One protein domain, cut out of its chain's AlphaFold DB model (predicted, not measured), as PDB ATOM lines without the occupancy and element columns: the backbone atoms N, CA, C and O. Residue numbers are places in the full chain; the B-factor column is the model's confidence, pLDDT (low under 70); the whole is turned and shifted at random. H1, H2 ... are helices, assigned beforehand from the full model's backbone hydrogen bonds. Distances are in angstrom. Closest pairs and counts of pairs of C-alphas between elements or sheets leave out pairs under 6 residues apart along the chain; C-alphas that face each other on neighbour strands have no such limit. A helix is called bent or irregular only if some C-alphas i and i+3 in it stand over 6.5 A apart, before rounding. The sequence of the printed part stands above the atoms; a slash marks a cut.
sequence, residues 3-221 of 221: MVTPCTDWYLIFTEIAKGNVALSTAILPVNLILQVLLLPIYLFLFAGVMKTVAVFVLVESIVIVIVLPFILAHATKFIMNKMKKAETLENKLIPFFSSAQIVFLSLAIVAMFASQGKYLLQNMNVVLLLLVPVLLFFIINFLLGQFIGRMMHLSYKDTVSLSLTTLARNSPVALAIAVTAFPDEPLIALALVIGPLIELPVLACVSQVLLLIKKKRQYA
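What this domain is: This is residues 3 to 221 of the 221 residues of the protein "Sodium/bile acid symporter family protein" of Bacillus thuringiensis HD-789 (UniProt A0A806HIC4). The longest helix, H4, runs along one side of the domain: its first part and H3b spread from a shared tip as a narrow V, and its later part crosses H8 in the body. There H8 with H5 and H6 makes a bundle, H1 and H7 pack on H8, and H2 reaches from H1 and H6 to H3a. The printed part has 219 residues with eight named helices, H1 to H8 in chain order, and no named strand, all helix. It is compact, with a radius of gyration of the C-alphas of 19.0 A and spans of 56 by 55 by 31 A.

Where its parts are: H4, residues 87 to 123, begins at (48.963, 13.591, -168.670), is 50.3 A long and irregular: C-alphas 116 and 119 are 8.0 A apart. H8, residues 187 to 219, is 48.8 A long and ends at (80.168, 36.756, -147.878). H5, residues 125 to 152, and H2, residues 22 to 48, are only just irregular: C-alphas 130 and 133 are 6.6 A apart, 27 and 30 6.9 A. H3, residues 56 to 83, assigned as one helix by its hydrogen bonds, is bent, with C-alphas 66 and 69 6.6 A apart; its arms are H3a, 56 to 66, and H3b, 69 to 83. H1 is residues 11 to 17, H6 157 to 168, H7 172 to 182.

How they stand to each other: The hub H8 touches H1, H4, H5, H6 and H7. H4 touches it with residues 113 to 121 alone, closest C-alphas Phe 114 and Val 194, 6.4 A, at a steep tilt of 60 degrees. H5, H6 and H8 form an up and down bundle, each running against the one before; C-alphas Gly 146 and Ser 164 of the hairpin H5 and H6 come within 5.0 A. H3b and H4, a hairpin, only just touch, with 3 pairs of C-alphas within 8 A. Every O i to N i+4 pair is within hydrogen-bond range in H1, H3a, H3b, H6 and H7, against 19 of 23 in H2, 27 of 33 in H4, 22 of 24 in H5 and 26 of 29 in H8.

The domain as a whole: The C-alphas farthest apart, of Ala 55 and Tyr 220, are 57.6 A apart. The printed part has no cut and no long link. Residues 92 to 101 of H4 stand free. pLDDT is under 70 at residues 48 to 55 and 219 to 221.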
ATOM      1  N   MET A   3      62.102  10.216-133.560       86.44
ATOM      2  CA  MET A   3      63.479  10.511-133.979       86.44
ATOM      3  C   MET A   3      63.963   9.690-135.178       86.44
ATOM      4  O   MET A   3      65.024   9.988-135.716       86.44
ATOM      5  N   VAL A   4      63.195   8.679-135.593       86.06
ATOM      6  CA  VAL A   4      63.545   7.754-136.682       86.06
ATOM      7  C   VAL A   4      62.593   7.844-137.877       86.06
ATOM      8  O   VAL A   4      62.662   7.020-138.783       86.06
ATOM      9  N   THR A   5      61.707   8.841-137.894       88.06
ATOM     10  CA  THR A   5      60.792   9.118-139.009       88.06
ATOM     11  C   THR A   5      61.243  10.385-139.735       88.06
ATOM     12  O   THR A   5      60.913  11.487-139.283       88.06
ATOM     13  N   PRO A   6      62.051  10.278-140.808       87.44
ATOM     14  CA  PRO A   6      62.547  11.445-141.534       87.44
ATOM     15  C   PRO A   6      61.395  12.237-142.162       87.44
ATOM     16  O   PRO A   6      60.441  11.669-142.683       87.44
ATOM     17  N   CYS A   7      61.481  13.566-142.119       89.75
ATOM     18  CA  CYS A   7      60.471  14.436-142.722       89.75
ATOM     19  C   CYS A   7      60.401  14.263-144.248       89.75
ATOM     20  O   CYS A   7      61.416  14.084-144.932       89.75
ATOM     21  N   THR A   8      59.180  14.352-144.779       84.06
ATOM     22  CA  THR A   8      58.889  14.233-146.215       84.06
ATOM     23  C   THR A   8      58.135  15.446-146.772       84.06
ATOM     24  O   THR A   8      57.624  15.385-147.886       84.06
ATOM     25  N   ASP A   9      58.039  16.536-146.009       83.50
ATOM     26  CA  ASP A   9      57.178  17.675-146.327       83.50
ATOM     27  C   ASP A   9      57.769  19.035-145.901       83.50
ATOM     28  O   ASP A   9      58.375  19.734-146.716       83.50
ATOM     29  N   TRP A  10      57.589  19.452-144.646       89.06
ATOM     30  CA  TRP A  10      57.655  20.862-144.244       89.06
ATOM     31  C   TRP A  10      59.053  21.466-144.218       89.06
ATOM     32  O   TRP A  10      59.203  22.688-144.263       89.06
ATOM     33  N   TYR A  11      60.097  20.639-144.195       92.06
ATOM     34  CA  TYR A  11      61.473  21.133-144.170       92.06
ATOM     35  C   TYR A  11      61.876  21.860-145.462       92.06
ATOM     36  O   TYR A  11      62.837  22.637-145.452       92.06
ATOM     37  N   LEU A  12      61.134  21.665-146.562       92.44
ATOM     38  CA  LEU A  12      61.314  22.422-147.803       92.44
ATOM     39  C   LEU A  12      61.113  23.924-147.584       92.44
ATOM     40  O   LEU A  12      61.928  24.718-148.052       92.44
ATOM     41  N   ILE A  13      60.100  24.304-146.801       90.25
ATOM     42  CA  ILE A  13      59.774  25.706-146.505       90.25
ATOM     43  C   ILE A  13      60.939  26.359-145.753       90.25
ATOM     44  O   ILE A  13      61.420  27.428-146.123       90.25
ATOM     45  N   PHE A  14      61.471  25.686-144.731       94.38
ATOM     46  CA  PHE A  14      62.616  26.191-143.967       94.38
ATOM     47  C   PHE A  14      63.912  26.211-144.789       94.38
ATOM     48  O   PHE A  14      64.740  27.110-144.614       94.38
ATOM     49  N   THR A  15      64.078  25.260-145.716       96.06
ATOM     50  CA  THR A  15      65.188  25.262-146.683       96.06
ATOM     51  C   THR A  15      65.108  26.494-147.583       96.06
ATOM     52  O   THR A  15      66.121  27.160-147.805       96.06
ATOM     53  N   GLU A  16      63.913  26.824-148.076       93.62
ATOM     54  CA  GLU A  16      63.669  27.996-148.916       93.62
ATOM     55  C   GLU A  16      63.923  29.304-148.156       93.62
ATOM     56  O   GLU A  16      64.693  30.146-148.630       93.62
ATOM     57  N   ILE A  17      63.387  29.436-146.935       94.06
ATOM     58  CA  ILE A  17      63.630  30.587-146.045       94.06
ATOM     59  C   ILE A  17      65.135  30.794-145.832       94.06
ATOM     60  O   ILE A  17      65.641  31.913-145.952       94.06
ATOM     61  N   ALA A  18      65.882  29.714-145.591       97.00
ATOM     62  CA  ALA A  18      67.331  29.753-145.416       97.00
ATOM     63  C   ALA A  18      68.121  29.951-146.732       97.00
ATOM     64  O   ALA A  18      69.356  29.961-146.715       97.00
ATOM     65  N   LYS A  19      67.451  30.147-147.877       96.50
ATOM     66  CA  LYS A  19      68.052  30.275-149.221       96.50
ATOM     67  C   LYS A  19      68.922  29.065-149.602       96.50
ATOM     68  O   LYS A  19      70.005  29.240-150.175       96.50
ATOM     69  N   GLY A  20      68.467  27.869-149.230       96.69
ATOM     70  CA  GLY A  20      69.095  26.577-149.497       96.69
ATOM     71  C   GLY A  20      68.787  25.996-150.879       96.69
ATOM     72  O   GLY A  20      68.157  26.638-151.720       96.69
ATOM     73  N   ASN A  21      69.248  24.768-151.121       97.19
ATOM     74  CA  ASN A  21      68.959  24.019-152.342       97.19
ATOM     75  C   ASN A  21      67.627  23.261-152.206       97.19
ATOM     76  O   ASN A  21      67.598  22.110-151.779       97.19
ATOM     77  N   VAL A  22      66.520  23.917-152.565       94.50
ATOM     78  CA  VAL A  22      65.180  23.305-152.516       94.50
ATOM     79  C   VAL A  22      65.063  22.148-153.511       94.50
ATOM     80  O   VAL A  22      64.470  21.133-153.176       94.50
ATOM     81  N   ALA A  23      65.680  22.249-154.693       94.12
ATOM     82  CA  ALA A  23      65.643  21.180-155.691       94.12
ATOM     83  C   ALA A  23      66.292  19.884-155.173       94.12
ATOM     84  O   ALA A  23      65.714  18.809-155.323       94.12
ATOM     85  N   LEU A  24      67.448  19.993-154.507       95.81
ATOM     86  CA  LEU A  24      68.103  18.859-153.850       95.81
ATOM     87  C   LEU A  24      67.230  18.280-152.734       95.81
ATOM     88  O   LEU A  24      67.027  17.069-152.691       95.81
ATOM     89  N   SER A  25      66.667  19.130-151.871       95.12
ATOM     90  CA  SER A  25      65.758  18.676-150.813       95.12
ATOM     91  C   SER A  25      64.551  17.921-151.387       95.12
ATOM     92  O   SER A  25      64.228  16.825-150.933       95.12
ATOM     93  N   THR A  26      63.919  18.443-152.440       92.00
ATOM     94  CA  THR A  26      62.792  17.777-153.109       92.00
ATOM     95  C   THR A  26      63.207  16.435-153.714       92.00
ATOM     96  O   THR A  26      62.470  15.457-153.597       92.00
ATOM     97  N   ALA A  27      64.401  16.353-154.311       93.19
ATOM     98  CA  ALA A  27      64.925  15.116-154.891       93.19
ATOM     99  C   ALA A  27      65.191  14.015-153.846       93.19
ATOM    100  O   ALA A  27      65.123  12.833-154.174       93.19
ATOM    101  N   ILE A  28      65.455  14.386-152.588       93.00
ATOM    102  CA  ILE A  28      65.694  13.444-151.484       93.00
ATOM    103  C   ILE A  28      64.381  12.908-150.885       93.00
ATOM    104  O   ILE A  28      64.380  11.826-150.298       93.00
ATOM    105  N   LEU A  29      63.239  13.589-151.061       91.25
ATOM    106  CA  LEU A  29      61.956  13.169-150.466       91.25
ATOM    107  C   LEU A  29      61.564  11.711-150.753       91.25
ATOM    108  O   LEU A  29      61.197  11.017-149.802       91.25
ATOM    109  N   PRO A  30      61.653  11.201-152.001       88.62
ATOM    110  CA  PRO A  30      61.310   9.810-152.279       88.62
ATOM    111  C   PRO A  30      62.247   8.838-151.563       88.62
ATOM    112  O   PRO A  30      61.805   7.792-151.097       88.62
ATOM    113  N   VAL A  31      63.528   9.198-151.430       91.12
ATOM    114  CA  VAL A  31      64.519   8.391-150.712       91.12
ATOM    115  C   VAL A  31      64.179   8.345-149.224       91.12
ATOM    116  O   VAL A  31      64.120   7.257-148.659       91.12
ATOM    117  N   ASN A  32      63.864   9.488-148.607       91.75
ATOM    118  CA  ASN A  32      63.417   9.544-147.210       91.75
ATOM    119  C   ASN A  32      62.161   8.700-146.984       91.75
ATOM    120  O   ASN A  32      62.093   7.964-146.003       91.75
ATOM    121  N   LEU A  33      61.190   8.766-147.898       88.19
ATOM    122  CA  LEU A  33      59.963   7.980-147.807       88.19
ATOM    123  C   LEU A  33      60.241   6.472-147.904       88.19
ATOM    124  O   LEU A  33      59.747   5.712-147.075       88.19
ATOM    125  N   ILE A  34      61.048   6.038-148.877       88.31
ATOM    126  CA  ILE A  34      61.417   4.624-149.045       88.31
ATOM    127  C   ILE A  34      62.176   4.125-147.813       88.31
ATOM    128  O   ILE A  34      61.820   3.092-147.247       88.31
ATOM    129  N   LEU A  35      63.189   4.872-147.366       89.56
ATOM    130  CA  LEU A  35      63.952   4.530-146.169       89.56
ATOM    131  C   LEU A  35      63.052   4.483-144.934       89.56
ATOM    132  O   LEU A  35      63.190   3.567-144.133       89.56
ATOM    133  N   GLN A  36      62.095   5.401-144.795       87.88
ATOM    134  CA  GLN A  36      61.126   5.370-143.704       87.88
ATOM    135  C   GLN A  36      60.273   4.099-143.748       87.88
ATOM    136  O   GLN A  36      60.147   3.431-142.728       87.88
ATOM    137  N   VAL A  37      59.708   3.734-144.902       84.56
ATOM    138  CA  VAL A  37      58.873   2.524-145.034       84.56
ATOM    139  C   VAL A  37      59.659   1.258-144.691       84.56
ATOM    140  O   VAL A  37      59.125   0.373-144.026       84.56
ATOM    141  N   LEU A  38      60.924   1.176-145.111       86.44
ATOM    142  CA  LEU A  38      61.767   0.000-144.885       86.44
ATOM    143  C   LEU A  38      62.330  -0.070-143.461       86.44
ATOM    144  O   LEU A  38      62.337  -1.135-142.848       86.44
ATOM    145  N   LEU A  39      62.821   1.053-142.933       88.19
ATOM    146  CA  LEU A  39      63.558   1.083-141.671       88.19
ATOM    147  C   LEU A  39      62.654   1.287-140.460       88.19
ATOM    148  O   LEU A  39      63.011   0.839-139.376       88.19
ATOM    149  N   LEU A  40      61.486   1.922-140.602       84.88
ATOM    150  CA  LEU A  40      60.600   2.170-139.464       84.88
ATOM    151  C   LEU A  40      60.141   0.874-138.771       84.88
ATOM    152  O   LEU A  40      60.279   0.815-137.551       84.88
ATOM    153  N   PRO A  41      59.686  -0.189-139.474       80.88
ATOM    154  CA  PRO A  41      59.385  -1.466-138.825       80.88
ATOM    155  C   PRO A  41      60.595  -2.047-138.083       80.88
ATOM    156  O   PRO A  41      60.450  -2.544-136.970       80.88
ATOM    157  N   ILE A  42      61.794  -1.941-138.666       84.94
ATOM    158  CA  ILE A  42      63.041  -2.459-138.084       84.94
ATOM    159  C   ILE A  42      63.395  -1.690-136.811       84.94
ATOM    160  O   ILE A  42      63.633  -2.293-135.769       84.94
ATOM    161  N   TYR A  43      63.385  -0.358-136.862       85.94
ATOM    162  CA  TYR A  43      63.653   0.478-135.696       85.94
ATOM    163  C   TYR A  43      62.635   0.241-134.592       85.94
ATOM    164  O   TYR A  43      63.002   0.171-133.424       85.94
ATOM    165  N   LEU A  44      61.363   0.083-134.940       78.94
ATOM    166  CA  LEU A  44      60.343  -0.211-133.947       78.94
ATOM    167  C   LEU A  44      60.480  -1.611-133.384       78.94
ATOM    168  O   LEU A  44      60.316  -1.763-132.189       78.94
ATOM    169  N   PHE A  45      60.872  -2.607-134.165       76.94
ATOM    170  CA  PHE A  45      61.208  -3.911-133.609       76.94
ATOM    171  C   PHE A  45      62.394  -3.826-132.631       76.94
ATOM    172  O   PHE A  45      62.323  -4.366-131.532       76.94
ATOM    173  N   LEU A  46      63.450  -3.084-132.978       80.38
ATOM    174  CA  LEU A  46      64.628  -2.911-132.121       80.38
ATOM    175  C   LEU A  46      64.323  -2.135-130.828       80.38
ATOM    176  O   LEU A  46      64.822  -2.500-129.766       80.38
ATOM    177  N   PHE A  47      63.509  -1.078-130.899       75.94
ATOM    178  CA  PHE A  47      63.197  -0.224-129.746       75.94
ATOM    179  C   PHE A  47      61.965  -0.687-128.955       75.94
ATOM    180  O   PHE A  47      61.952  -0.579-127.733       75.94
ATOM    181  N   ALA A  48      60.936  -1.209-129.626       63.75
ATOM    182  CA  ALA A  48      59.717  -1.734-129.007       63.75
ATOM    183  C   ALA A  48      59.834  -3.216-128.631       63.75
ATOM    184  O   ALA A  48      59.076  -3.658-127.784       63.75
ATOM    185  N   GLY A  49      60.820  -3.972-129.130       55.72
ATOM    186  CA  GLY A  49      61.158  -5.300-128.593       55.72
ATOM    187  C   GLY A  49      61.556  -5.282-127.107       55.72
ATOM    188  O   GLY A  49      61.581  -6.321-126.454       55.72
ATOM    189  N   VAL A  50      61.811  -4.090-126.555       49.31
ATOM    190  CA  VAL A  50      62.020  -3.829-125.123       49.31
ATOM    191  C   VAL A  50      60.687  -3.635-124.366       49.31
ATOM    192  O   VAL A  50      60.631  -3.851-123.157       49.31
ATOM    193  N   MET A  51      59.593  -3.292-125.058       51.94
ATOM    194  CA  MET A  51      58.244  -3.081-124.514       51.94
ATOM    195  C   MET A  51      57.319  -4.222-124.975       51.94
ATOM    196  O   MET A  51      56.866  -4.261-126.111       51.94
ATOM    197  N   LYS A  52      57.083  -5.195-124.090       54.94
ATOM    198  CA  LYS A  52      56.435  -6.510-124.310       54.94
ATOM    199  C   LYS A  52      54.992  -6.538-124.895       54.94
ATOM    200  O   LYS A  52      54.282  -7.509-124.650       54.94
ATOM    201  N   THR A  53      54.508  -5.549-125.641       55.34
ATOM    202  CA  THR A  53      53.053  -5.341-125.807       55.34
ATOM    203  C   THR A  53      52.540  -5.012-127.209       55.34
ATOM    204  O   THR A  53      51.364  -4.690-127.328       55.34
ATOM    205  N   VAL A  54      53.319  -5.158-128.289       59.41
ATOM    206  CA  VAL A  54      52.760  -4.963-129.645       59.41
ATOM    207  C   VAL A  54      52.964  -6.163-130.553       59.41
ATOM    208  O   VAL A  54      54.085  -6.599-130.819       59.41
ATOM    209  N   ALA A  55      51.847  -6.669-131.079       66.75
ATOM    210  CA  ALA A  55      51.851  -7.606-132.185       66.75
ATOM    211  C   ALA A  55      52.482  -6.909-133.397       66.75
ATOM    212  O   ALA A  55      51.882  -6.014-133.988       66.75
ATOM    213  N   VAL A  56      53.691  -7.335-133.775       70.25
ATOM    214  CA  VAL A  56      54.442  -6.840-134.950       70.25
ATOM    215  C   VAL A  56      53.548  -6.742-136.193       70.25
ATOM    216  O   VAL A  56      53.693  -5.823-136.993       70.25
ATOM    217  N   PHE A  57      52.573  -7.647-136.307       76.75
ATOM    218  CA  PHE A  57      51.536  -7.626-137.329       76.75
ATOM    219  C   PHE A  57      50.743  -6.306-137.388       76.75
ATOM    220  O   PHE A  57      50.675  -5.700-138.453       76.75
ATOM    221  N   VAL A  58      50.222  -5.815-136.258       79.12
ATOM    222  CA  VAL A  58      49.422  -4.574-136.183       79.12
ATOM    223  C   VAL A  58      50.259  -3.359-136.582       79.12
ATOM    224  O   VAL A  58      49.780  -2.439-137.248       79.12
ATOM    225  N   LEU A  59      51.542  -3.362-136.216       77.06
ATOM    226  CA  LEU A  59      52.459  -2.299-136.603       77.06
ATOM    227  C   LEU A  59      52.707  -2.282-138.119       77.06
ATOM    228  O   LEU A  59      52.665  -1.218-138.740       77.06
ATOM    229  N   VAL A  60      52.965  -3.449-138.715       80.31
ATOM    230  CA  VAL A  60      53.167  -3.573-140.165       80.31
ATOM    231  C   VAL A  60      51.896  -3.181-140.913       80.31
ATOM    232  O   VAL A  60      51.971  -2.393-141.853       80.31
ATOM    233  N   GLU A  61      50.734  -3.656-140.466       85.12
ATOM    234  CA  GLU A  61      49.432  -3.291-141.028       85.12
ATOM    235  C   GLU A  61      49.208  -1.772-140.988       85.12
ATOM    236  O   GLU A  61      48.874  -1.167-142.007       85.12
ATOM    237  N   SER A  62      49.504  -1.133-139.854       82.56
ATOM    238  CA  SER A  62      49.414   0.322-139.697       82.56
ATOM    239  C   SER A  62      50.303   1.067-140.697       82.56
ATOM    240  O   SER A  62      49.856   2.009-141.346       82.56
ATOM    241  N   ILE A  63      51.555   0.634-140.871       83.50
ATOM    242  CA  ILE A  63      52.487   1.236-141.839       83.50
ATOM    243  C   ILE A  63      51.984   1.049-143.276       83.50
ATOM    244  O   ILE A  63      52.063   1.977-144.088       83.50
ATOM    245  N   VAL A  64      51.438  -0.126-143.595       86.69
ATOM    246  CA  VAL A  64      50.871  -0.411-144.917       86.69
ATOM    247  C   VAL A  64      49.680   0.501-145.202       86.69
ATOM    248  O   VAL A  64      49.640   1.129-146.258       86.69
ATOM    249  N   ILE A  65      48.743   0.633-144.266       87.75
ATOM    250  CA  ILE A  65      47.538   1.451-144.450       87.75
ATOM    251  C   ILE A  65      47.879   2.945-144.499       87.75
ATOM    252  O   ILE A  65      47.350   3.664-145.344       87.75
ATOM    253  N   VAL A  66      48.766   3.423-143.623       84.75
ATOM    254  CA  VAL A  66      49.065   4.858-143.480       84.75
ATOM    255  C   VAL A  66      50.031   5.365-144.552       84.75
ATOM    256  O   VAL A  66      49.927   6.520-144.957       84.75
ATOM    257  N   ILE A  67      50.971   4.537-145.022       83.75
ATOM    258  CA  ILE A  67      52.010   4.974-145.969       83.75
ATOM    259  C   ILE A  67      51.885   4.278-147.323       83.75
ATOM    260  O   ILE A  67      51.799   4.942-148.359       83.75
ATOM    261  N   VAL A  68      51.892   2.943-147.335       86.75
ATOM    262  CA  VAL A  68      52.003   2.167-148.583       86.75
ATOM    263  C   VAL A  68      50.746   2.315-149.437       86.75
ATOM    264  O   VAL A  68      50.848   2.533-150.643       86.75
ATOM    265  N   LEU A  69      49.564   2.257-148.828       90.56
ATOM    266  CA  LEU A  69      48.292   2.368-149.533       90.56
ATOM    267  C   LEU A  69      48.126   3.746-150.214       90.56
ATOM    268  O   LEU A  69      47.907   3.756-151.427       90.56
ATOM    269  N   PRO A  70      48.308   4.903-149.537       88.12
ATOM    270  CA  PRO A  70      48.301   6.209-150.201       88.12
ATOM    271  C   PRO A  70      49.326   6.329-151.330       88.12
ATOM    272  O   PRO A  70      49.029   6.917-152.371       88.12
ATOM    273  N   PHE A  71      50.512   5.739-151.163       86.12
ATOM    274  CA  PHE A  71      51.544   5.742-152.198       86.12
ATOM    275  C   PHE A  71      51.123   4.946-153.443       86.12
ATOM    276  O   PHE A  71      51.254   5.439-154.568       86.12
ATOM    277  N   ILE A  72      50.565   3.745-153.256       91.38
ATOM    278  CA  ILE A  72      50.028   2.924-154.350       91.38
ATOM    279  C   ILE A  72      48.900   3.668-155.061       91.38
ATOM    280  O   ILE A  72      48.885   3.710-156.289       91.38
ATOM    281  N   LEU A  73      47.986   4.290-154.311       93.00
ATOM    282  CA  LEU A  73      46.891   5.073-154.883       93.00
ATOM    283  C   LEU A  73      47.418   6.249-155.710       93.00
ATOM    284  O   LEU A  73      46.992   6.415-156.850       93.00
ATOM    285  N   ALA A  74      48.397   7.003-155.204       89.25
ATOM    286  CA  ALA A  74      49.018   8.100-155.946       89.25
ATOM    287  C   ALA A  74      49.671   7.616-157.257       89.25
ATOM    288  O   ALA A  74      49.502   8.235-158.314       89.25
ATOM    289  N   HIS A  75      50.380   6.483-157.216       89.56
ATOM    290  CA  HIS A  75      50.988   5.893-158.406       89.56
ATOM    291  C   HIS A  75      49.937   5.376-159.399       89.56
ATOM    292  O   HIS A  75      50.047   5.626-160.601       89.56
ATOM    293  N   ALA A  76      48.890   4.713-158.905       93.19
ATOM    294  CA  ALA A  76      47.775   4.240-159.714       93.19
ATOM    295  C   ALA A  76      47.047   5.408-160.392       93.19
ATOM    296  O   ALA A  76      46.781   5.339-161.591       93.19
ATOM    297  N   THR A  77      46.805   6.516-159.681       90.75
ATOM    298  CA  THR A  77      46.240   7.741-160.262       90.75
ATOM    299  C   THR A  77      47.113   8.259-161.401       90.75
ATOM    300  O   THR A  77      46.602   8.493-162.498       90.75
ATOM    301  N   LYS A  78      48.433   8.372-161.196       88.81
ATOM    302  CA  LYS A  78      49.370   8.796-162.250       88.81
ATOM    303  C   LYS A  78      49.326   7.860-163.462       88.81
ATOM    304  O   LYS A  78      49.239   8.320-164.599       88.81
ATOM    305  N   PHE A  79      49.342   6.549-163.228       91.12
ATOM    306  CA  PHE A  79      49.297   5.540-164.284       91.12
ATOM    307  C   PHE A  79      47.993   5.597-165.095       91.12
ATOM    308  O   PHE A  79      48.028   5.609-166.328       91.12
ATOM    309  N   ILE A  80      46.845   5.685-164.417       91.75
ATOM    310  CA  ILE A  80      45.523   5.777-165.048       91.75
ATOM    311  C   ILE A  80      45.414   7.065-165.871       91.75
ATOM    312  O   ILE A  80      44.995   7.015-167.027       91.75
ATOM    313  N   MET A  81      45.844   8.207-165.331       89.12
ATOM    314  CA  MET A  81      45.805   9.482-166.056       89.12
ATOM    315  C   MET A  81      46.673   9.474-167.315       89.12
ATOM    316  O   MET A  81      46.243   9.979-168.355       89.12
ATOM    317  N   ASN A  82      47.849   8.845-167.250       88.75
ATOM    318  CA  ASN A  82      48.705   8.656-168.417       88.75
ATOM    319  C   ASN A  82      48.031   7.760-169.469       88.75
ATOM    320  O   ASN A  82      48.000   8.123-170.645       88.75
ATOM    321  N   LYS A  83      47.412   6.642-169.060       90.25
ATOM    322  CA  LYS A  83      46.651   5.771-169.976       90.25
ATOM    323  C   LYS A  83      45.462   6.476-170.629       90.25
ATOM    324  O   LYS A  83      45.186   6.244-171.800       90.25
ATOM    325  N   MET A  84      44.785   7.361-169.902       91.06
ATOM    326  CA  MET A  84      43.661   8.150-170.416       91.06
ATOM    327  C   MET A  84      44.092   9.324-171.314       91.06
ATOM    328  O   MET A  84      43.240  10.129-171.685       91.06
ATOM    329  N   LYS A  85      45.390   9.465-171.637       86.12
ATOM    330  CA  LYS A  85      45.967  10.622-172.352       86.12
ATOM    331  C   LYS A  85      45.655  11.969-171.675       86.12
ATOM    332  O   LYS A  85      45.612  13.003-172.328       86.12
ATOM    333  N   LYS A  86      45.463  11.965-170.350       87.25
ATOM    334  CA  LYS A  86      45.231  13.160-169.518       87.25
ATOM    335  C   LYS A  86      46.495  13.601-168.771       87.25
ATOM    336  O   LYS A  86      46.390  14.301-167.765       87.25
ATOM    337  N   ALA A  87      47.675  13.208-169.255       83.62
ATOM    338  CA  ALA A  87      48.963  13.591-168.670       83.62
ATOM    339  C   ALA A  87      49.094  15.118-168.543       83.62
ATOM    340  O   ALA A  87      49.469  15.620-167.491       83.62
ATOM    341  N   GLU A  88      48.630  15.865-169.546       86.69
ATOM    342  CA  GLU A  88      48.636  17.330-169.518       86.69
ATOM    343  C   GLU A  88      47.752  17.910-168.398       86.69
ATOM    344  O   GLU A  88      48.097  18.901-167.764       86.69
ATOM    345  N   THR A  89      46.622  17.269-168.076       86.94
ATOM    346  CA  THR A  89      45.785  17.685-166.935       86.94
ATOM    347  C   THR A  89      46.470  17.395-165.599       86.94
ATOM    348  O   THR A  89      46.327  18.171-164.652       86.94
ATOM    349  N   LEU A  90      47.212  16.289-165.510       85.88
ATOM    350  CA  LEU A  90      48.001  15.962-164.324       85.88
ATOM    351  C   LEU A  90      49.103  17.007-164.101       85.88
ATOM    352  O   LEU A  90      49.197  17.557-163.006       85.88
ATOM    353  N   GLU A  91      49.880  17.311-165.141       86.56
ATOM    354  CA  GLU A  91      51.025  18.227-165.074       86.56
ATOM    355  C   GLU A  91      50.621  19.696-164.942       86.56
ATOM    356  O   GLU A  91      51.202  20.405-164.126       86.56
ATOM    357  N   ASN A  92      49.596  20.150-165.669       89.88
ATOM    358  CA  ASN A  92      49.251  21.575-165.722       89.88
ATOM    359  C   ASN A  92      48.157  21.992-164.729       89.88
ATOM    360  O   ASN A  92      47.991  23.186-164.486       89.88
ATOM    361  N   LYS A  93      47.388  21.051-164.159       88.19
ATOM    362  CA  LYS A  93      46.306  21.377-163.205       88.19
ATOM    363  C   LYS A  93      46.491  20.726-161.841       88.19
ATOM    364  O   LYS A  93      46.527  21.437-160.841       88.19
ATOM    365  N   LEU A  94      46.600  19.398-161.784       86.88
ATOM    366  CA  LEU A  94      46.605  18.686-160.500       86.88
ATOM    367  C   LEU A  94      47.897  18.910-159.711       86.88
ATOM    368  O   LEU A  94      47.825  19.281-158.542       86.88
ATOM    369  N   ILE A  95      49.067  18.722-160.330       86.56
ATOM    370  CA  ILE A  95      50.356  18.913-159.648       86.56
ATOM    371  C   ILE A  95      50.504  20.358-159.126       86.56
ATOM    372  O   ILE A  95      50.782  20.513-157.935       86.56
ATOM    373  N   PRO A  96      50.250  21.418-159.924       87.50
ATOM    374  CA  PRO A  96      50.328  22.795-159.438       87.50
ATOM    375  C   PRO A  96      49.319  23.105-158.326       87.50
ATOM    376  O   PRO A  96      49.658  23.806-157.368       87.50
ATOM    377  N   PHE A  97      48.101  22.552-158.415       89.75
ATOM    378  CA  PHE A  97      47.083  22.693-157.373       89.75
ATOM    379  C   PHE A  97      47.561  22.103-156.044       89.75
ATOM    380  O   PHE A  97      47.587  22.814-155.042       89.75
ATOM    381  N   PHE A  98      47.994  20.838-156.031       84.94
ATOM    382  CA  PHE A  98      48.470  20.190-154.805       84.94
ATOM    383  C   PHE A  98      49.761  20.817-154.274       84.94
ATOM    384  O   PHE A  98      49.906  20.938-153.062       84.94
ATOM    385  N   SER A  99      50.656  21.285-155.151       80.81
ATOM    386  CA  SER A  99      51.858  22.018-154.740       80.81
ATOM    387  C   SER A  99      51.509  23.319-154.013       80.81
ATOM    388  O   SER A  99      52.116  23.627-152.993       80.81
ATOM    389  N   SER A 100      50.520  24.076-154.500       83.12
ATOM    390  CA  SER A 100      50.092  25.333-153.863       83.12
ATOM    391  C   SER A 100      49.255  25.083-152.602       83.12
ATOM    392  O   SER A 100      49.371  25.801-151.611       83.12
ATOM    393  N   ALA A 101      48.431  24.032-152.613       86.69
ATOM    394  CA  ALA A 101      47.585  23.637-151.489       86.69
ATOM    395  C   ALA A 101      48.346  22.885-150.382       86.69
ATOM    396  O   ALA A 101      47.795  22.695-149.297       86.69
ATOM    397  N   GLN A 102      49.600  22.473-150.611       82.19
ATOM    398  CA  GLN A 102      50.395  21.695-149.655       82.19
ATOM    399  C   GLN A 102      50.467  22.369-148.281       82.19
ATOM    400  O   GLN A 102      50.265  21.705-147.270       82.19
ATOM    401  N   ILE A 103      50.694  23.686-148.233       80.69
ATOM    402  CA  ILE A 103      50.765  24.446-146.973       80.69
ATOM    403  C   ILE A 103      49.431  24.383-146.222       80.69
ATOM    404  O   ILE A 103      49.416  24.240-144.999       80.69
ATOM    405  N   VAL A 104      48.309  24.451-146.943       87.75
ATOM    406  CA  VAL A 104      46.965  24.383-146.354       87.75
ATOM    407  C   VAL A 104      46.706  22.992-145.783       87.75
ATOM    408  O   VAL A 104      46.318  22.882-144.623       87.75
ATOM    409  N   PHE A 105      46.975  21.931-146.549       86.69
ATOM    410  CA  PHE A 105      46.805  20.553-146.076       86.69
ATOM    411  C   PHE A 105      47.719  20.220-144.900       86.69
ATOM    412  O   PHE A 105      47.288  19.574-143.949       86.69
ATOM    413  N   LEU A 106      48.958  20.702-144.934       82.81
ATOM    414  CA  LEU A 106      49.900  20.540-143.839       82.81
ATOM    415  C   LEU A 106      49.415  21.257-142.576       82.81
ATOM    416  O   LEU A 106      49.408  20.671-141.496       82.81
ATOM    417  N   SER A 107      48.972  22.506-142.711       85.19
ATOM    418  CA  SER A 107      48.426  23.278-141.592       85.19
ATOM    419  C   SER A 107      47.194  22.590-141.008       85.19
ATOM    420  O   SER A 107      47.074  22.479-139.792       85.19
ATOM    421  N   LEU A 108      46.319  22.059-141.866       90.44
ATOM    422  CA  LEU A 108      45.160  21.277-141.447       90.44
ATOM    423  C   LEU A 108      45.576  20.006-140.693       90.44
ATOM    424  O   LEU A 108      45.004  19.721-139.646       90.44
ATOM    425  N   ALA A 109      46.579  19.271-141.181       87.25
ATOM    426  CA  ALA A 109      47.097  18.076-140.515       87.25
ATOM    427  C   ALA A 109      47.696  18.402-139.139       87.25
ATOM    428  O   ALA A 109      47.422  17.700-138.167       87.25
ATOM    429  N   ILE A 110      48.456  19.496-139.032       85.50
ATOM    430  CA  ILE A 110      49.016  19.983-137.765       85.50
ATOM    431  C   ILE A 110      47.890  20.360-136.795       85.50
ATOM    432  O   ILE A 110      47.890  19.910-135.651       85.50
ATOM    433  N   VAL A 111      46.901  21.140-137.246       89.25
ATOM    434  CA  VAL A 111      45.744  21.519-136.422       89.25
ATOM    435  C   VAL A 111      44.971  20.281-135.969       89.25
ATOM    436  O   VAL A 111      44.659  20.174-134.787       89.25
ATOM    437  N   ALA A 112      44.707  19.326-136.861       88.94
ATOM    438  CA  ALA A 112      44.012  18.083-136.530       88.94
ATOM    439  C   ALA A 112      44.790  17.241-135.506       88.94
ATOM    440  O   ALA A 112      44.206  16.727-134.553       88.94
ATOM    441  N   MET A 113      46.112  17.154-135.659       86.81
ATOM    442  CA  MET A 113      47.005  16.487-134.715       86.81
ATOM    443  C   MET A 113      46.932  17.116-133.316       86.81
ATOM    444  O   MET A 113      46.714  16.406-132.330       86.81
ATOM    445  N   PHE A 114      47.069  18.442-133.215       87.44
ATOM    446  CA  PHE A 114      46.968  19.142-131.932       87.44
ATOM    447  C   PHE A 114      45.552  19.089-131.355       87.44
ATOM    448  O   PHE A 114      45.401  18.949-130.147       87.44
ATOM    449  N   ALA A 115      44.512  19.146-132.187       89.19
ATOM    450  CA  ALA A 115      43.128  19.017-131.741       89.19
ATOM    451  C   ALA A 115      42.839  17.617-131.175       89.19
ATOM    452  O   ALA A 115      42.176  17.500-130.147       89.19
ATOM    453  N   SER A 116      43.386  16.565-131.795       85.94
ATOM    454  CA  SER A 116      43.217  15.176-131.358       85.94
ATOM    455  C   SER A 116      43.818  14.906-129.973       85.94
ATOM    456  O   SER A 116      43.226  14.163-129.195       85.94
ATOM    457  N   GLN A 117      44.959  15.524-129.645       87.44
ATOM    458  CA  GLN A 117      45.688  15.274-128.390       87.44
ATOM    459  C   GLN A 117      45.728  16.482-127.441       87.44
ATOM    460  O   GLN A 117      46.374  16.429-126.396       87.44
ATOM    461  N   GLY A 118      45.031  17.576-127.756       86.56
ATOM    462  CA  GLY A 118      45.176  18.858-127.057       86.56
ATOM    463  C   GLY A 118      44.792  18.805-125.580       86.56
ATOM    464  O   GLY A 118      45.508  19.337-124.734       86.56
ATOM    465  N   LYS A 119      43.704  18.103-125.233       88.06
ATOM    466  CA  LYS A 119      43.300  17.926-123.826       88.06
ATOM    467  C   LYS A 119      44.350  17.141-123.034       88.06
ATOM    468  O   LYS A 119      44.723  17.563-121.943       88.06
ATOM    469  N   TYR A 120      44.850  16.043-123.603       88.06
ATOM    470  CA  TYR A 120      45.912  15.237-122.997       88.06
ATOM    471  C   TYR A 120      47.211  16.032-122.844       88.06
ATOM    472  O   TYR A 120      47.858  15.938-121.804       88.06
ATOM    473  N   LEU A 121      47.556  16.862-123.831       88.94
ATOM    474  CA  LEU A 121      48.718  17.745-123.783       88.94
ATOM    475  C   LEU A 121      48.642  18.735-122.620       88.94
ATOM    476  O   LEU A 121      49.596  18.849-121.855       88.94
ATOM    477  N   LEU A 122      47.499  19.403-122.445       89.25
ATOM    478  CA  LEU A 122      47.303  20.357-121.350       89.25
ATOM    479  C   LEU A 122      47.355  19.686-119.970       89.25
ATOM    480  O   LEU A 122      47.867  20.278-119.023       89.25
ATOM    481  N   GLN A 123      46.866  18.449-119.857       91.56
ATOM    482  CA  GLN A 123      46.895  17.681-118.608       91.56
ATOM    483  C   GLN A 123      48.291  17.141-118.254       91.56
ATOM    484  O   GLN A 123      48.554  16.871-117.086       91.56
ATOM    485  N   ASN A 124      49.186  17.009-119.237       90.62
ATOM    486  CA  ASN A 124      50.508  16.391-119.091       90.62
ATOM    487  C   ASN A 124      51.645  17.369-119.435       90.62
ATOM    488  O   ASN A 124      52.635  17.007-120.076       90.62
ATOM    489  N   MET A 125      51.526  18.629-119.008       89.69
ATOM    490  CA  MET A 125      52.529  19.666-119.294       89.69
ATOM    491  C   MET A 125      53.925  19.330-118.735       89.69
ATOM    492  O   MET A 125      54.950  19.714-119.295       89.69
ATOM    493  N   ASN A 126      53.982  18.553-117.654       91.38
ATOM    494  CA  ASN A 126      55.219  17.999-117.103       91.38
ATOM    495  C   ASN A 126      55.977  17.118-118.115       91.38
ATOM    496  O   ASN A 126      57.205  17.166-118.155       91.38
ATOM    497  N   VAL A 127      55.270  16.360-118.961       89.88
ATOM    498  CA  VAL A 127      55.883  15.534-120.017       89.88
ATOM    499  C   VAL A 127      56.526  16.416-121.087       89.88
ATOM    500  O   VAL A 127      57.609  16.099-121.571       89.88
ATOM    501  N   VAL A 128      55.915  17.561-121.407       88.56
ATOM    502  CA  VAL A 128      56.490  18.549-122.338       88.56
ATOM    503  C   VAL A 128      57.838  19.047-121.824       88.56
ATOM    504  O   VAL A 128      58.820  19.035-122.563       88.56
ATOM    505  N   LEU A 129      57.907  19.427-120.545       89.94
ATOM    506  CA  LEU A 129      59.144  19.898-119.918       89.94
ATOM    507  C   LEU A 129      60.218  18.806-119.873       89.94
ATOM    508  O   LEU A 129      61.384  19.082-120.154       89.94
ATOM    509  N   LEU A 130      59.820  17.567-119.574       90.94
ATOM    510  CA  LEU A 130      60.723  16.418-119.558       90.94
ATOM    511  C   LEU A 130      61.317  16.139-120.946       90.94
ATOM    512  O   LEU A 130      62.509  15.859-121.063       90.94
ATOM    513  N   LEU A 131      60.500  16.227-121.999       90.06
ATOM    514  CA  LEU A 131      60.930  15.986-123.377       90.06
ATOM    515  C   LEU A 131      61.690  17.167-123.988       90.06
ATOM    516  O   LEU A 131      62.455  16.965-124.928       90.06
ATOM    517  N   LEU A 132      61.534  18.379-123.453       91.50
ATOM    518  CA  LEU A 132      62.148  19.580-124.014       91.50
ATOM    519  C   LEU A 132      63.671  19.450-124.133       91.50
ATOM    520  O   LEU A 132      64.227  19.662-125.208       91.50
ATOM    521  N   VAL A 133      64.344  19.053-123.051       92.88
ATOM    522  CA  VAL A 133      65.810  18.926-123.013       92.88
ATOM    523  C   VAL A 133      66.340  17.886-124.011       92.88
ATOM    524  O   VAL A 133      67.174  18.259-124.839       92.88
ATOM    525  N   PRO A 134      65.893  16.613-124.008       92.75
ATOM    526  CA  PRO A 134      66.408  15.624-124.954       92.75
ATOM    527  C   PRO A 134      66.085  15.970-126.414       92.75
ATOM    528  O   PRO A 134      66.922  15.748-127.288       92.75
ATOM    529  N   VAL A 135      64.918  16.558-126.690       91.94
ATOM    530  CA  VAL A 135      64.536  16.980-128.048       91.94
ATOM    531  C   VAL A 135      65.395  18.158-128.524       91.94
ATOM    532  O   VAL A 135      65.883  18.149-129.654       91.94
ATOM    533  N   LEU A 136      65.654  19.150-127.670       93.50
ATOM    534  CA  LEU A 136      66.549  20.259-128.012       93.50
ATOM    535  C   LEU A 136      67.988  19.788-128.218       93.50
ATOM    536  O   LEU A 136      68.620  20.193-129.192       93.50
ATOM    537  N   LEU A 137      68.497  18.906-127.354       95.00
ATOM    538  CA  LEU A 137      69.822  18.309-127.532       95.00
ATOM    539  C   LEU A 137      69.916  17.567-128.862       95.00
ATOM    540  O   LEU A 137      70.882  17.759-129.595       95.00
ATOM    541  N   PHE A 138      68.895  16.786-129.214       93.38
ATOM    542  CA  PHE A 138      68.825  16.113-130.503       93.38
ATOM    543  C   PHE A 138      68.939  17.088-131.680       93.38
ATOM    544  O   PHE A 138      69.717  16.842-132.604       93.38
ATOM    545  N   PHE A 139      68.207  18.206-131.652       94.31
ATOM    546  CA  PHE A 139      68.289  19.205-132.717       94.31
ATOM    547  C   PHE A 139      69.636  19.929-132.742       94.31
ATOM    548  O   PHE A 139      70.209  20.104-133.813       94.31
ATOM    549  N   ILE A 140      70.180  20.311-131.586       95.69
ATOM    550  CA  ILE A 140      71.481  20.985-131.505       95.69
ATOM    551  C   ILE A 140      72.583  20.070-132.046       95.69
ATOM    552  O   ILE A 140      73.358  20.486-132.907       95.69
ATOM    553  N   ILE A 141      72.626  18.816-131.592       96.31
ATOM    554  CA  ILE A 141      73.630  17.836-132.018       96.31
ATOM    555  C   ILE A 141      73.522  17.591-133.524       96.31
ATOM    556  O   ILE A 141      74.525  17.705-134.226       96.31
ATOM    557  N   ASN A 142      72.321  17.322-134.046       95.12
ATOM    558  CA  ASN A 142      72.135  17.087-135.481       95.12
ATOM    559  C   ASN A 142      72.474  18.315-136.325       95.12
ATOM    560  O   ASN A 142      73.073  18.172-137.389       95.12
ATOM    561  N   PHE A 143      72.151  19.520-135.854       96.50
ATOM    562  CA  PHE A 143      72.528  20.745-136.549       96.50
ATOM    563  C   PHE A 143      74.052  20.881-136.632       96.50
ATOM    564  O   PHE A 143      74.593  21.104-137.714       96.50
ATOM    565  N   LEU A 144      74.757  20.702-135.510       96.56
ATOM    566  CA  LEU A 144      76.218  20.772-135.473       96.56
ATOM    567  C   LEU A 144      76.863  19.692-136.349       96.56
ATOM    568  O   LEU A 144      77.791  20.000-137.098       96.56
ATOM    569  N   LEU A 145      76.342  18.463-136.318       96.62
ATOM    570  CA  LEU A 145      76.792  17.374-137.185       96.62
ATOM    571  C   LEU A 145      76.556  17.691-138.664       96.62
ATOM    572  O   LEU A 145      77.475  17.538-139.462       96.62
ATOM    573  N   GLY A 146      75.379  18.197-139.035       95.69
ATOM    574  CA  GLY A 146      75.081  18.604-140.410       95.69
ATOM    575  C   GLY A 146      76.023  19.704-140.907       95.69
ATOM    576  O   GLY A 146      76.534  19.632-142.026       95.69
ATOM    577  N   GLN A 147      76.338  20.684-140.054       95.25
ATOM    578  CA  GLN A 147      77.329  21.720-140.365       95.25
ATOM    579  C   GLN A 147      78.748  21.155-140.497       95.25
ATOM    580  O   GLN A 147      79.495  21.581-141.379       95.25
ATOM    581  N   PHE A 148      79.132  20.221-139.627       96.38
ATOM    582  CA  PHE A 148      80.446  19.585-139.647       96.38
ATOM    583  C   PHE A 148      80.635  18.722-140.899       96.38
ATOM    584  O   PHE A 148      81.590  18.931-141.646       96.38
ATOM    585  N   ILE A 149      79.683  17.830-141.182       96.62
ATOM    586  CA  ILE A 149      79.682  16.965-142.368       96.62
ATOM    587  C   ILE A 149      79.667  17.814-143.639       96.62
ATOM    588  O   ILE A 149      80.459  17.566-144.545       96.62
ATOM    589  N   GLY A 150      78.847  18.870-143.688       95.50
ATOM    590  CA  GLY A 150      78.816  19.779-144.834       95.50
ATOM    591  C   GLY A 150      80.167  20.446-145.109       95.50
ATOM    592  O   GLY A 150      80.550  20.590-146.268       95.50
ATOM    593  N   ARG A 151      80.933  20.797-144.066       93.31
ATOM    594  CA  ARG A 151      82.306  21.315-144.223       93.31
ATOM    595  C   ARG A 151      83.284  20.233-144.670       93.31
ATOM    596  O   ARG A 151      84.068  20.494-145.573       93.31
ATOM    597  N   MET A 152      83.228  19.050-144.059       97.06
ATOM    598  CA  MET A 152      84.104  17.918-144.381       97.06
ATOM    599  C   MET A 152      83.936  17.456-145.834       97.06
ATOM    600  O   MET A 152      84.908  17.123-146.497       97.06
ATOM    601  N   MET A 153      82.702  17.476-146.340       96.88
ATOM    602  CA  MET A 153      82.371  17.126-147.723       96.88
ATOM    603  C   MET A 153      82.504  18.306-148.700       96.88
ATOM    604  O   MET A 153      82.142  18.166-149.864       96.88
ATOM    605  N   HIS A 154      82.978  19.472-148.245       95.38
ATOM    606  CA  HIS A 154      83.100  20.695-149.050       95.38
ATOM    607  C   HIS A 154      81.802  21.105-149.773       95.38
ATOM    608  O   HIS A 154      81.830  21.625-150.889       95.38
ATOM    609  N   LEU A 155      80.647  20.893-149.134       95.75
ATOM    610  CA  LEU A 155      79.353  21.242-149.712       95.75
ATOM    611  C   LEU A 155      79.194  22.757-149.858       95.75
ATOM    612  O   LEU A 155      79.640  23.550-149.019       95.75
ATOM    613  N   SER A 156      78.463  23.168-150.896       95.50
ATOM    614  CA  SER A 156      78.045  24.559-151.039       95.50
ATOM    615  C   SER A 156      77.176  24.988-149.846       95.50
ATOM    616  O   SER A 156      76.585  24.158-149.147       95.50
ATOM    617  N   TYR A 157      77.042  26.300-149.608       95.56
ATOM    618  CA  TYR A 157      76.101  26.800-148.594       95.56
ATOM    619  C   TYR A 157      74.692  26.238-148.824       95.56
ATOM    620  O   TYR A 157      74.050  25.780-147.883       95.56
ATOM    621  N   LYS A 158      74.229  26.248-150.082       96.81
ATOM    622  CA  LYS A 158      72.870  25.828-150.426       96.81
ATOM    623  C   LYS A 158      72.637  24.349-150.097       96.81
ATOM    624  O   LYS A 158      71.582  24.015-149.559       96.81
ATOM    625  N   ASP A 159      73.627  23.498-150.355       97.06
ATOM    626  CA  ASP A 159      73.534  22.058-150.083       97.06
ATOM    627  C   ASP A 159      73.717  21.753-148.594       97.06
ATOM    628  O   ASP A 159      73.020  20.904-148.052       97.06
ATOM    629  N   THR A 160      74.569  22.508-147.892       97.12
ATOM    630  CA  THR A 160      74.704  22.404-146.426       97.12
ATOM    631  C   THR A 160      73.395  22.767-145.718       97.12
ATOM    632  O   THR A 160      73.024  22.132-144.730       97.12
ATOM    633  N   VAL A 161      72.676  23.781-146.216       97.25
ATOM    634  CA  VAL A 161      71.329  24.126-145.738       97.25
ATOM    635  C   VAL A 161      70.376  22.957-145.987       97.25
ATOM    636  O   VAL A 161      69.745  22.500-145.040       97.25
ATOM    637  N   SER A 162      70.323  22.423-147.214       96.44
ATOM    638  CA  SER A 162      69.487  21.257-147.550       96.44
ATOM    639  C   SER A 162      69.758  20.069-146.613       96.44
ATOM    640  O   SER A 162      68.826  19.565-145.985       96.44
ATOM    641  N   LEU A 163      71.033  19.718-146.403       96.25
ATOM    642  CA  LEU A 163      71.470  18.681-145.465       96.25
ATOM    643  C   LEU A 163      71.023  18.973-144.024       96.25
ATOM    644  O   LEU A 163      70.530  18.088-143.330       96.25
ATOM    645  N   SER A 164      71.177  20.210-143.554       96.00
ATOM    646  CA  SER A 164      70.829  20.568-142.173       96.00
ATOM    647  C   SER A 164      69.323  20.480-141.926       96.00
ATOM    648  O   SER A 164      68.898  19.899-140.936       96.00
ATOM    649  N   LEU A 165      68.493  21.016-142.825       96.25
ATOM    650  CA  LEU A 165      67.041  21.012-142.619       96.25
ATOM    651  C   LEU A 165      66.436  19.616-142.824       96.25
ATOM    652  O   LEU A 165      65.554  19.240-142.054       96.25
ATOM    653  N   THR A 166      66.929  18.828-143.790       94.81
ATOM    654  CA  THR A 166      66.448  17.446-143.995       94.81
ATOM    655  C   THR A 166      66.803  16.540-142.814       94.81
ATOM    656  O   THR A 166      65.999  15.711-142.393       94.81
ATOM    657  N   THR A 167      67.984  16.730-142.212       93.19
ATOM    658  CA  THR A 167      68.422  15.920-141.065       93.19
ATOM    659  C   THR A 167      67.745  16.313-139.763       93.19
ATOM    660  O   THR A 167      67.600  15.446-138.905       93.19
ATOM    661  N   LEU A 168      67.302  17.561-139.601       94.06
ATOM    662  CA  LEU A 168      66.595  18.007-138.399       94.06
ATOM    663  C   LEU A 168      65.126  17.595-138.404       94.06
ATOM    664  O   LEU A 168      64.636  17.104-137.391       94.06
ATOM    665  N   ALA A 169      64.435  17.777-139.525       93.75
ATOM    666  CA  ALA A 169      62.989  17.645-139.550       93.75
ATOM    667  C   ALA A 169      62.504  16.184-139.424       93.75
ATOM    668  O   ALA A 169      63.132  15.242-139.930       93.75
ATOM    669  N   ARG A 170      61.352  15.984-138.779       93.31
ATOM    670  CA  ARG A 170      60.723  14.681-138.527       93.31
ATOM    671  C   ARG A 170      59.289  14.627-139.033       93.31
ATOM    672  O   ARG A 170      58.551  15.598-138.975       93.31
ATOM    673  N   ASN A 171      58.875  13.460-139.520       91.56
ATOM    674  CA  ASN A 171      57.508  13.231-139.977       91.56
ATOM    675  C   ASN A 171      56.600  12.816-138.810       91.56
ATOM    676  O   ASN A 171      56.263  11.643-138.630       91.56
ATOM    677  N   SER A 172      56.238  13.796-137.989       90.81
ATOM    678  CA  SER A 172      55.392  13.578-136.814       90.81
ATOM    679  C   SER A 172      53.945  13.179-137.147       90.81
ATOM    680  O   SER A 172      53.438  12.292-136.462       90.81
ATOM    681  N   PRO A 173      53.274  13.725-138.189       88.00
ATOM    682  CA  PRO A 173      51.907  13.327-138.531       88.00
ATOM    683  C   PRO A 173      51.798  11.850-138.919       88.00
ATOM    684  O   PRO A 173      50.910  11.151-138.429       88.00
ATOM    685  N   VAL A 174      52.726  11.341-139.738       87.19
ATOM    686  CA  VAL A 174      52.748   9.915-140.101       87.19
ATOM    687  C   VAL A 174      53.072   9.053-138.885       87.19
ATOM    688  O   VAL A 174      52.418   8.035-138.660       87.19
ATOM    689  N   ALA A 175      54.044   9.465-138.071       89.25
ATOM    690  CA  ALA A 175      54.385   8.739-136.856       89.25
ATOM    691  C   ALA A 175      53.203   8.672-135.873       89.25
ATOM    692  O   ALA A 175      52.971   7.618-135.285       89.25
ATOM    693  N   LEU A 176      52.441   9.762-135.722       89.50
ATOM    694  CA  LEU A 176      51.245   9.813-134.880       89.50
ATOM    695  C   LEU A 176      50.151   8.887-135.398       89.50
ATOM    696  O   LEU A 176      49.567   8.155-134.604       89.50
ATOM    697  N   ALA A 177      49.894   8.897-136.707       87.94
ATOM    698  CA  ALA A 177      48.913   8.004-137.310       87.94
ATOM    699  C   ALA A 177      49.241   6.535-137.003       87.94
ATOM    700  O   ALA A 177      48.366   5.805-136.551       87.94
ATOM    701  N   ILE A 178      50.509   6.132-137.143       86.06
ATOM    702  CA  ILE A 178      50.954   4.773-136.795       86.06
ATOM    703  C   ILE A 178      50.856   4.527-135.283       86.06
ATOM    704  O   ILE A 178      50.490   3.435-134.864       86.06
ATOM    705  N   ALA A 179      51.188   5.511-134.445       86.69
ATOM    706  CA  ALA A 179      51.140   5.346-132.995       86.69
ATOM    707  C   ALA A 179      49.715   5.128-132.477       86.69
ATOM    708  O   ALA A 179      49.498   4.235-131.665       86.69
ATOM    709  N   VAL A 180      48.743   5.898-132.970       86.50
ATOM    710  CA  VAL A 180      47.337   5.781-132.553       86.50
ATOM    711  C   VAL A 180      46.730   4.446-132.996       86.50
ATOM    712  O   VAL A 180      45.893   3.900-132.285       86.50
ATOM    713  N   THR A 181      47.155   3.898-134.138       84.25
ATOM    714  CA  THR A 181      46.656   2.603-134.628       84.25
ATOM    715  C   THR A 181      47.376   1.410-134.000       84.25
ATOM    716  O   THR A 181      46.734   0.413-133.690       84.25
ATOM    717  N   ALA A 182      48.696   1.493-133.801       81.69
ATOM    718  CA  ALA A 182      49.507   0.375-133.313       81.69
ATOM    719  C   ALA A 182      49.654   0.326-131.784       81.69
ATOM    720  O   ALA A 182      49.964  -0.735-131.247       81.69
ATOM    721  N   PHE A 183      49.440   1.446-131.090       82.62
ATOM    722  CA  PHE A 183      49.568   1.568-129.636       82.62
ATOM    723  C   PHE A 183      48.359   2.307-129.022       82.62
ATOM    724  O   PHE A 183      48.533   3.349-128.381       82.62
ATOM    725  N   PRO A 184      47.122   1.806-129.211       81.38
ATOM    726  CA  PRO A 184      45.913   2.500-128.761       81.38
ATOM    727  C   PRO A 184      45.857   2.690-127.237       81.38
ATOM    728  O   PRO A 184      45.311   3.685-126.763       81.38
ATOM    729  N   ASP A 185      46.470   1.776-126.479       83.44
ATOM    730  CA  ASP A 185      46.475   1.785-125.011       83.44
ATOM    731  C   ASP A 185      47.635   2.596-124.402       83.44
ATOM    732  O   ASP A 185      47.732   2.722-123.183       83.44
ATOM    733  N   GLU A 186      48.505   3.185-125.231       85.19
ATOM    734  CA  GLU A 186      49.693   3.934-124.798       85.19
ATOM    735  C   GLU A 186      49.604   5.416-125.225       85.19
ATOM    736  O   GLU A 186      50.362   5.888-126.085       85.19
ATOM    737  N   PRO A 187      48.698   6.211-124.622       84.19
ATOM    738  CA  PRO A 187      48.432   7.590-125.041       84.19
ATOM    739  C   PRO A 187      49.652   8.512-124.905       84.19
ATOM    740  O   PRO A 187      49.756   9.516-125.612       84.19
ATOM    741  N   LEU A 188      50.612   8.168-124.040       86.81
ATOM    742  CA  LEU A 188      51.861   8.917-123.891       86.81
ATOM    743  C   LEU A 188      52.756   8.833-125.139       86.81
ATOM    744  O   LEU A 188      53.485   9.787-125.422       86.81
ATOM    745  N   ILE A 189      52.674   7.747-125.919       88.06
ATOM    746  CA  ILE A 189      53.402   7.617-127.192       88.06
ATOM    747  C   ILE A 189      52.844   8.620-128.205       88.06
ATOM    748  O   ILE A 189      53.606   9.384-128.802       88.06
ATOM    749  N   ALA A 190      51.518   8.661-128.359       88.56
ATOM    750  CA  ALA A 190      50.841   9.632-129.215       88.56
ATOM    751  C   ALA A 190      51.117  11.074-128.756       88.56
ATOM    752  O   ALA A 190      51.424  11.942-129.574       88.56
ATOM    753  N   LEU A 191      51.096  11.322-127.444       89.88
ATOM    754  CA  LEU A 191      51.374  12.638-126.879       89.88
ATOM    755  C   LEU A 191      52.792  13.131-127.209       89.88
ATOM    756  O   LEU A 191      52.961  14.271-127.646       89.88
ATOM    757  N   ALA A 192      53.810  12.279-127.056       89.38
ATOM    758  CA  ALA A 192      55.193  12.627-127.389       89.38
ATOM    759  C   ALA A 192      55.359  13.034-128.868       89.38
ATOM    760  O   ALA A 192      56.186  13.888-129.193       89.38
ATOM    761  N   LEU A 193      54.546  12.462-129.762       91.25
ATOM    762  CA  LEU A 193      54.554  12.767-131.195       91.25
ATOM    763  C   LEU A 193      53.901  14.108-131.531       91.25
ATOM    764  O   LEU A 193      54.280  14.723-132.521       91.25
ATOM    765  N   VAL A 194      52.986  14.596-130.694       91.06
ATOM    766  CA  VAL A 194      52.416  15.949-130.815       91.06
ATOM    767  C   VAL A 194      53.345  17.007-130.218       91.06
ATOM    768  O   VAL A 194      53.465  18.111-130.752       91.06
ATOM    769  N   ILE A 195      54.063  16.660-129.147       91.00
ATOM    770  CA  ILE A 195      55.079  17.530-128.535       91.00
ATOM    771  C   ILE A 195      56.247  17.785-129.496       91.00
ATOM    772  O   ILE A 195      56.788  18.889-129.513       91.00
ATOM    773  N   GLY A 196      56.611  16.797-130.320       89.94
ATOM    774  CA  GLY A 196      57.681  16.914-131.313       89.94
ATOM    775  C   GLY A 196      57.566  18.184-132.169       89.94
ATOM    776  O   GLY A 196      58.411  19.063-132.021       89.94
ATOM    777  N   PRO A 197      56.504  18.344-132.979       90.12
ATOM    778  CA  PRO A 197      56.258  19.525-133.811       90.12
ATOM    779  C   PRO A 197      56.158  20.839-133.043       90.12
ATOM    780  O   PRO A 197      56.563  21.879-133.562       90.12
ATOM    781  N   LEU A 198      55.649  20.803-131.805       90.56
ATOM    782  CA  LEU A 198      55.553  21.988-130.950       90.56
ATOM    783  C   LEU A 198      56.935  22.591-130.661       90.56
ATOM    784  O   LEU A 198      57.069  23.809-130.590       90.56
ATOM    785  N   ILE A 199      57.956  21.743-130.519       92.62
ATOM    786  CA  ILE A 199      59.351  22.153-130.308       92.62
ATOM    787  C   ILE A 199      60.083  22.305-131.648       92.62
ATOM    788  O   ILE A 199      60.823  23.265-131.858       92.62
ATOM    789  N   GLU A 200      59.875  21.365-132.565       93.50
ATOM    790  CA  GLU A 200      60.559  21.268-133.852       93.50
ATOM    791  C   GLU A 200      60.327  22.497-134.729       93.50
ATOM    792  O   GLU A 200      61.294  23.070-135.228       93.50
ATOM    793  N   LEU A 201      59.076  22.928-134.922       92.19
ATOM    794  CA  LEU A 201      58.765  24.013-135.857       92.19
ATOM    795  C   LEU A 201      59.419  25.347-135.441       92.19
ATOM    796  O   LEU A 201      60.058  25.973-136.295       92.19
ATOM    797  N   PRO A 202      59.368  25.774-134.159       94.12
ATOM    798  CA  PRO A 202      60.155  26.914-133.691       94.12
ATOM    799  C   PRO A 202      61.663  26.731-133.884       94.12
ATOM    800  O   PRO A 202      62.344  27.658-134.323       94.12
ATOM    801  N   VAL A 203      62.197  25.538-133.603       95.75
ATOM    802  CA  VAL A 203      63.632  25.261-133.759       95.75
ATOM    803  C   VAL A 203      64.061  25.363-135.221       95.75
ATOM    804  O   VAL A 203      65.063  26.015-135.506       95.75
ATOM    805  N   LEU A 204      63.302  24.795-136.162       95.50
ATOM    806  CA  LEU A 204      63.574  24.912-137.597       95.50
ATOM    807  C   LEU A 204      63.509  26.375-138.060       95.50
ATOM    808  O   LEU A 204      64.363  26.809-138.840       95.50
ATOM    809  N   ALA A 205      62.563  27.160-137.533       95.44
ATOM    810  CA  ALA A 205      62.501  28.596-137.787       95.44
ATOM    811  C   ALA A 205      63.774  29.300-137.289       95.44
ATOM    812  O   ALA A 205      64.432  29.991-138.070       95.44
ATOM    813  N   CYS A 206      64.190  29.072-136.041       97.25
ATOM    814  CA  CYS A 206      65.421  29.639-135.487       97.25
ATOM    815  C   CYS A 206      66.664  29.218-136.283       97.25
ATOM    816  O   CYS A 206      67.472  30.066-136.665       97.25
ATOM    817  N   VAL A 207      66.801  27.926-136.593       97.00
ATOM    818  CA  VAL A 207      67.916  27.381-137.378       97.00
ATOM    819  C   VAL A 207      67.974  28.017-138.766       97.00
ATOM    820  O   VAL A 207      69.061  28.383-139.217       97.00
ATOM    821  N   SER A 208      66.831  28.224-139.425       96.69
ATOM    822  CA  SER A 208      66.793  28.898-140.729       96.69
ATOM    823  C   SER A 208      67.384  30.314-140.665       96.69
ATOM    824  O   SER A 208      68.168  30.698-141.537       96.69
ATOM    825  N   GLN A 209      67.110  31.061-139.589       97.31
ATOM    826  CA  GLN A 209      67.677  32.395-139.373       97.31
ATOM    827  C   GLN A 209      69.173  32.335-139.051       97.31
ATOM    828  O   GLN A 209      69.958  33.117-139.591       97.31
ATOM    829  N   VAL A 210      69.599  31.374-138.228       96.69
ATOM    830  CA  VAL A 210      71.021  31.148-137.923       96.69
ATOM    831  C   VAL A 210      71.813  30.846-139.199       96.69
ATOM    832  O   VAL A 210      72.882  31.421-139.410       96.69
ATOM    833  N   LEU A 211      71.278  30.014-140.094       96.31
ATOM    834  CA  LEU A 211      71.902  29.705-141.383       96.31
ATOM    835  C   LEU A 211      72.061  30.956-142.260       96.31
ATOM    836  O   LEU A 211      73.138  31.179-142.819       96.31
ATOM    837  N   LEU A 212      71.051  31.830-142.307       95.94
ATOM    838  CA  LEU A 212      71.151  33.111-143.014       95.94
ATOM    839  C   LEU A 212      72.239  34.026-142.432       95.94
ATOM    840  O   LEU A 212      72.939  34.706-143.187       95.94
ATOM    841  N   LEU A 213      72.414  34.043-141.108       93.81
ATOM    842  CA  LEU A 213      73.490  34.800-140.459       93.81
ATOM    843  C   LEU A 213      74.873  34.230-140.807       93.81
ATOM    844  O   LEU A 213      75.794  34.996-141.104       93.81
ATOM    845  N   ILE A 214      75.013  32.900-140.840       90.94
ATOM    846  CA  ILE A 214      76.246  32.223-141.275       90.94
ATOM    847  C   ILE A 214      76.569  32.585-142.730       90.94
ATOM    848  O   ILE A 214      77.725  32.879-143.044       90.94
ATOM    849  N   LYS A 215      75.557  32.620-143.608       90.19
ATOM    850  CA  LYS A 215      75.720  33.034-145.007       90.19
ATOM    851  C   LYS A 215      76.322  34.429-145.117       90.19
ATOM    852  O   LYS A 215      77.294  34.599-145.843       90.19
ATOM    853  N   LYS A 216      75.759  35.402-144.388       84.31
ATOM    854  CA  LYS A 216      76.246  36.789-144.397       84.31
ATOM    855  C   LYS A 216      77.716  36.839-143.990       84.31
ATOM    856  O   LYS A 216      78.513  37.389-144.732       84.31
ATOM    857  N   LYS A 217      78.101  36.194-142.881       79.12
ATOM    858  CA  LYS A 217      79.505  36.176-142.426       79.12
ATOM    859  C   LYS A 217      80.475  35.621-143.475       79.12
ATOM    860  O   LYS A 217      81.546  36.182-143.632       79.12
ATOM    861  N   ARG A 218      80.094  34.571-144.212       77.44
ATOM    862  CA  ARG A 218      80.921  33.996-145.294       77.44
ATOM    863  C   ARG A 218      81.011  34.861-146.555       77.44
ATOM    864  O   ARG A 218      81.860  34.591-147.385       77.44
ATOM    865  N   GLN A 219      80.113  35.827-146.742       67.44
ATOM    866  CA  GLN A 219      80.168  36.756-147.878       67.44
ATOM    867  C   GLN A 219      81.049  37.983-147.597       67.44
ATOM    868  O   GLN A 219      81.409  38.677-148.539       67.44
ATOM    869  N   TYR A 220      81.370  38.251-146.327       54.72
ATOM    870  CA  TYR A 220      82.198  39.382-145.883       54.72
ATOM    871  C   TYR A 220      83.583  38.961-145.353       54.72
ATOM    872  O   TYR A 220      84.314  39.813-144.856       54.72
ATOM    873  N   ALA A 221      83.911  37.668-145.408       51.50
ATOM    874  CA  ALA A 221      85.203  37.092-145.036       51.50
ATOM    875  C   ALA A 221      85.890  36.559-146.293       51.50
ATOM    876  O   ALA A 221      87.126  36.693-146.376       51.50
TER     877      ALA A 221